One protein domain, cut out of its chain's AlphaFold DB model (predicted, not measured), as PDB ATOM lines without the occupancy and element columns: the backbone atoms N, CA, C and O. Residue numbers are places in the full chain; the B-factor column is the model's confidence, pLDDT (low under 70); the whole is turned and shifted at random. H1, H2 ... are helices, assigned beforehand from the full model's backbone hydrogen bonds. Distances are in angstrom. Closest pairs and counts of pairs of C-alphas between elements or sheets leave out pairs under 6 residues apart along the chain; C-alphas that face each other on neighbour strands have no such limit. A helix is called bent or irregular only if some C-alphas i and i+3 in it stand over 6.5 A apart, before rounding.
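Overview. This is residues 2 to 42 of the 104 residues of the protein "Probable membrane transporter protein" of Raoultella ornithinolytica (UniProt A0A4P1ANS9). A small head of two short helices, H1 folded back at a steep angle on H2, continues into a long arm, H3, which follows H2 end to end and sticks out with nothing packed on it. H2 and H3 follow one another roughly along the longest axis, and H1 makes a hook at the end away from H3. The printed part has 41 residues with three named helices, in the order H1, H2, H3, and no named strand; its class is all helix. The whole is extended, with a radius of gyration of the C-alphas of 16.3 A, and its C-alphas span 51 by 14 by 8 A.

Arrangement. H1, residues 3 to 8, touches H2, residues 13 to 22, with 4 pairs of C-alphas within 8 A. The closest C-alphas of the two are those of Val 3 and Ala 16, 6.1 A apart. Their lines stand at a steep tilt of 46 degrees, and they run opposite ways. Their centres are 11.4 A apart. H3, residues 24 to 39, touches no helix. H2 and H3 meet only through their link, which is Leu 23. H1 and H3 are apart. Residues 21 to 42, of which 24 to 39 belong to H3, stand free. In H1, H2 and H3, every pair of O i and N i+4 is within hydrogen-bond range.

Along the chain. H1 runs from Val 3, with its C-alpha at (195.266, 3.977, 138.349), to Arg 8. After residues 9 to 12, H2 runs from Met 13, with its C-alpha at (188.943, 3.370, 132.997), to Val 22, and measures 14.4 A from first to last C-alpha. H3, the longest helix with 16 residues, runs from Thr 24 to Thr 39, whose C-alpha is at (170.779, -1.761, 167.830), and measures 22.1 A from first to last C-alpha. Residues 40 to 42 follow it.

Size, cuts and confidence. The two C-alphas farthest apart are those of Arg 8 and Ser 42, 51.2 A; the first and last printed C-alphas, those of Thr 2 and Ser 42, are 42.1 A apart. The printed part, residues 2 to 42 of a full chain of 104 residues, has no cut. The links from H1 to H2, with 4 residues, and from H2 to H3, with 1 residue, are tight. No helix is bent or irregular. The mean pLDDT of the printed part is 73.8, and 21 residues are under 70: residues 2 to 7, 9 to 20 and 40 to 42. The mean pLDDT is 64 in H1, 68 in H2 and 85 in H3.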
ATOM      1  N   THR A   2     197.611   3.847 141.915       64.00
ATOM      2  CA  THR A   2     197.324   2.539 141.277       64.00
ATOM      3  C   THR A   2     196.713   2.663 139.879       64.00
ATOM      4  O   THR A   2     197.005   1.859 138.997       64.00
ATOM      5  N   VAL A   3     195.954   3.730 139.628       56.19
ATOM      6  CA  VAL A   3     195.266   3.977 138.349       56.19
ATOM      7  C   VAL A   3     196.221   4.101 137.140       56.19
ATOM      8  O   VAL A   3     195.946   3.469 136.117       56.19
ATOM      9  N   PRO A   4     197.375   4.807 137.211       63.66
ATOM     10  CA  PRO A   4     198.302   4.894 136.075       63.66
ATOM     11  C   PRO A   4     198.961   3.553 135.723       63.66
ATOM     12  O   PRO A   4     199.278   3.311 134.561       63.66
ATOM     13  N   LEU A   5     199.160   2.679 136.716       65.12
ATOM     14  CA  LEU A   5     199.735   1.344 136.533       65.12
ATOM     15  C   LEU A   5     198.719   0.364 135.933       65.12
ATOM     16  O   LEU A   5     199.071  -0.395 135.033       65.12
ATOM     17  N   MET A   6     197.454   0.414 136.365       61.62
ATOM     18  CA  MET A   6     196.386  -0.428 135.808       61.62
ATOM     19  C   MET A   6     196.094  -0.095 134.343       61.62
ATOM     20  O   MET A   6     195.984  -1.003 133.520       61.62
ATOM     21  N   ARG A   7     196.084   1.195 133.981       66.81
ATOM     22  CA  ARG A   7     195.885   1.623 132.588       66.81
ATOM     23  C   ARG A   7     197.020   1.163 131.660       66.81
ATOM     24  O   ARG A   7     196.774   0.866 130.498       66.81
ATOM     25  N   ARG A   8     198.256   1.044 132.172       73.31
ATOM     26  CA  ARG A   8     199.408   0.487 131.427       73.31
ATOM     27  C   ARG A   8     199.323  -1.030 131.224       73.31
ATOM     28  O   ARG A   8     199.961  -1.536 130.311       73.31
ATOM     29  N   ARG A   9     198.547  -1.750 132.042       69.69
ATOM     30  CA  ARG A   9     198.303  -3.199 131.909       69.69
ATOM     31  C   ARG A   9     197.037  -3.541 131.110       69.69
ATOM     32  O   ARG A   9     196.619  -4.691 131.115       69.69
ATOM     33  N   GLY A  10     196.444  -2.564 130.422       68.19
ATOM     34  CA  GLY A  10     195.286  -2.777 129.551       68.19
ATOM     35  C   GLY A  10     193.925  -2.667 130.240       68.19
ATOM     36  O   GLY A  10     192.914  -2.851 129.572       68.19
ATOM     37  N   ALA A  11     193.876  -2.323 131.532       61.59
ATOM     38  CA  ALA A  11     192.606  -2.088 132.211       61.59
ATOM     39  C   ALA A  11     191.956  -0.792 131.701       61.59
ATOM     40  O   ALA A  11     192.582   0.276 131.649       61.59
ATOM     41  N   THR A  12     190.683  -0.890 131.348       68.19
ATOM     42  CA  THR A  12     189.848   0.237 130.945       68.19
ATOM     43  C   THR A  12     189.536   1.128 132.155       68.19
ATOM     44  O   THR A  12     189.546   0.695 133.309       68.19
ATOM     45  N   MET A  13     189.263   2.416 131.922       65.75
ATOM     46  CA  MET A  13     188.943   3.370 132.997       65.75
ATOM     47  C   MET A  13     187.778   2.914 133.918       65.75
ATOM     48  O   MET A  13     187.881   3.118 135.130       65.75
ATOM     49  N   PRO A  14     186.714   2.253 133.406       64.69
ATOM     50  CA  PRO A  14     185.660   1.664 134.236       64.69
ATOM     51  C   PRO A  14     186.150   0.539 135.155       64.69
ATOM     52  O   PRO A  14     185.717   0.471 136.299       64.69
ATOM     53  N   GLU A  15     187.072  -0.312 134.700       64.06
ATOM     54  CA  GLU A  15     187.630  -1.402 135.516       64.06
ATOM     55  C   GLU A  15     188.492  -0.855 136.657       64.06
ATOM     56  O   GLU A  15     188.362  -1.285 137.802       64.06
ATOM     57  N   ALA A  16     189.314   0.161 136.381       64.12
ATOM     58  CA  ALA A  16     190.083   0.839 137.421       64.12
ATOM     59  C   ALA A  16     189.163   1.487 138.477       64.12
ATOM     60  O   ALA A  16     189.397   1.335 139.677       64.12
ATOM     61  N   ALA A  17     188.078   2.144 138.055       65.50
ATOM     62  CA  ALA A  17     187.084   2.715 138.968       65.50
ATOM     63  C   ALA A  17     186.308   1.639 139.750       65.50
ATOM     64  O   ALA A  17     186.055   1.805 140.944       65.50
ATOM     65  N   ALA A  18     185.972   0.516 139.111       64.12
ATOM     66  CA  ALA A  18     185.311  -0.604 139.767       64.12
ATOM     67  C   ALA A  18     186.180  -1.151 140.903       64.12
ATOM     68  O   ALA A  18     185.695  -1.272 142.021       64.12
ATOM     69  N   THR A  19     187.479  -1.371 140.670       67.44
ATOM     70  CA  THR A  19     188.386  -1.864 141.723       67.44
ATOM     71  C   THR A  19     188.531  -0.914 142.914       67.44
ATOM     72  O   THR A  19     188.671  -1.387 144.039       67.44
ATOM     73  N   ALA A  20     188.426   0.403 142.708       68.50
ATOM     74  CA  ALA A  20     188.396   1.370 143.807       68.50
ATOM     75  C   ALA A  20     187.114   1.237 144.653       68.50
ATOM     76  O   ALA A  20     187.158   1.345 145.876       68.50
ATOM     77  N   ASN A  21     185.984   0.940 144.008       73.94
ATOM     78  CA  ASN A  21     184.687   0.803 144.668       73.94
ATOM     79  C   ASN A  21     184.409  -0.610 145.211       73.94
ATOM     80  O   ASN A  21     183.530  -0.756 146.058       73.94
ATOM     81  N   VAL A  22     185.159  -1.638 144.790       79.81
ATOM     82  CA  VAL A  22     184.978  -3.034 145.244       79.81
ATOM     83  C   VAL A  22     185.038  -3.143 146.764       79.81
ATOM     84  O   VAL A  22     184.247  -3.877 147.338       79.81
ATOM     85  N   LEU A  23     185.913  -2.380 147.426       79.50
ATOM     86  CA  LEU A  23     186.036  -2.390 148.889       79.50
ATOM     87  C   LEU A  23     184.877  -1.681 149.607       79.50
ATOM     88  O   LEU A  23     184.638  -1.947 150.783       79.50
ATOM     89  N   THR A  24     184.115  -0.830 148.915       83.50
ATOM     90  CA  THR A  24     182.983  -0.100 149.515       83.50
ATOM     91  C   THR A  24     181.838  -1.047 149.876       83.50
ATOM     92  O   THR A  24     181.187  -0.868 150.905       83.50
ATOM     93  N   LEU A  25     181.605  -2.090 149.072       84.44
ATOM     94  CA  LEU A  25     180.570  -3.097 149.328       84.44
ATOM     95  C   LEU A  25     180.805  -3.907 150.620       84.44
ATOM     96  O   LEU A  25     179.930  -3.881 151.482       84.44
ATOM     97  N   PRO A  26     181.953  -4.585 150.825       86.44
ATOM     98  CA  PRO A  26     182.198  -5.328 152.057       86.44
ATOM     99  C   PRO A  26     182.291  -4.407 153.278       86.44
ATOM    100  O   PRO A  26     181.821  -4.784 154.347       86.44
ATOM    101  N   LEU A  27     182.836  -3.194 153.124       89.19
ATOM    102  CA  LEU A  27     182.904  -2.202 154.200       89.19
ATOM    103  C   LEU A  27     181.510  -1.743 154.654       89.19
ATOM    104  O   LEU A  27     181.220  -1.707 155.847       89.19
ATOM    105  N   SER A  28     180.637  -1.379 153.714       88.06
ATOM    106  CA  SER A  28     179.274  -0.944 154.045       88.06
ATOM    107  C   SER A  28     178.435  -2.091 154.609       88.06
ATOM    108  O   SER A  28     177.661  -1.876 155.544       88.06
ATOM    109  N   ALA A  29     178.626  -3.315 154.108       88.56
ATOM    110  CA  ALA A  29     177.976  -4.506 154.640       88.56
ATOM    111  C   ALA A  29     178.391  -4.787 156.091       88.56
ATOM    112  O   ALA A  29     177.520  -4.993 156.938       88.56
ATOM    113  N   SER A  30     179.691  -4.745 156.407       91.44
ATOM    114  CA  SER A  30     180.168  -4.964 157.777       91.44
ATOM    115  C   SER A  30     179.702  -3.858 158.723       91.44
ATOM    116  O   SER A  30     179.179  -4.168 159.790       91.44
ATOM    117  N   ALA A  31     179.771  -2.589 158.309       86.88
ATOM    118  CA  ALA A  31     179.262  -1.463 159.092       86.88
ATOM    119  C   ALA A  31     177.756  -1.591 159.390       86.88
ATOM    120  O   ALA A  31     177.327  -1.392 160.529       86.88
ATOM    121  N   THR A  32     176.956  -1.978 158.389       86.75
ATOM    122  CA  THR A  32     175.509  -2.197 158.554       86.75
ATOM    123  C   THR A  32     175.236  -3.366 159.498       86.75
ATOM    124  O   THR A  32     174.390  -3.252 160.382       86.75
ATOM    125  N   ALA A  33     175.976  -4.472 159.365       87.56
ATOM    126  CA  ALA A  33     175.833  -5.638 160.233       87.56
ATOM    127  C   ALA A  33     176.179  -5.312 161.694       87.56
ATOM    128  O   ALA A  33     175.416  -5.659 162.595       87.56
ATOM    129  N   THR A  34     177.283  -4.596 161.933       87.12
ATOM    130  CA  THR A  34     177.656  -4.118 163.271       87.12
ATOM    131  C   THR A  34     176.564  -3.230 163.854       87.12
ATOM    132  O   THR A  34     176.169  -3.420 165.002       87.12
ATOM    133  N   TRP A  35     176.026  -2.298 163.065       83.44
ATOM    134  CA  TRP A  35     174.956  -1.420 163.519       83.44
ATOM    135  C   TRP A  35     173.679  -2.190 163.892       83.44
ATOM    136  O   TRP A  35     173.138  -1.971 164.977       83.44
ATOM    137  N   VAL A  36     173.232  -3.138 163.059       82.88
ATOM    138  CA  VAL A  36     172.069  -3.995 163.365       82.88
ATOM    139  C   VAL A  36     172.304  -4.791 164.651       82.88
ATOM    140  O   VAL A  36     171.427  -4.828 165.513       82.88
ATOM    141  N   ALA A  37     173.498  -5.368 164.822       83.38
ATOM    142  CA  ALA A  37     173.851  -6.127 166.018       83.38
ATOM    143  C   ALA A  37     173.846  -5.261 167.293       83.38
ATOM    144  O   ALA A  37     173.369  -5.703 168.335       83.38
ATOM    145  N   MET A  38     174.330  -4.017 167.217       80.12
ATOM    146  CA  MET A  38     174.360  -3.098 168.365       80.12
ATOM    147  C   MET A  38     173.004  -2.448 168.667       80.12
ATOM    148  O   MET A  38     172.754  -2.047 169.804       80.12
ATOM    149  N   THR A  39     172.107  -2.377 167.680       74.75
ATOM    150  CA  THR A  39     170.779  -1.761 167.830       74.75
ATOM    151  C   THR A  39     169.922  -2.481 168.876       74.75
ATOM    152  O   THR A  39     169.203  -1.825 169.624       74.75
ATOM    153  N   GLY A  40     170.038  -3.809 168.990       64.88
ATOM    154  CA  GLY A  40     169.292  -4.605 169.974       64.88
ATOM    155  C   GLY A  40     169.786  -4.488 171.422       64.88
ATOM    156  O   GLY A  40     169.079  -4.897 172.337       64.88
ATOM    157  N   VAL A  41     170.981  -3.931 171.647       64.50
ATOM    158  CA  VAL A  41     171.599  -3.826 172.984       64.50
ATOM    159  C   VAL A  41     171.212  -2.517 173.689       64.50
ATOM    160  O   VAL A  41     171.341  -2.403 174.905       64.50
ATOM    161  N   SER A  42     170.702  -1.528 172.948       57.47
ATOM    162  CA  SER A  42     170.323  -0.223 173.498       57.47
ATOM    163  C   SER A  42     168.812  -0.155 173.766       57.47
ATOM    164  O   SER A  42     168.034  -0.179 172.808       57.47
TER     165      SER A  42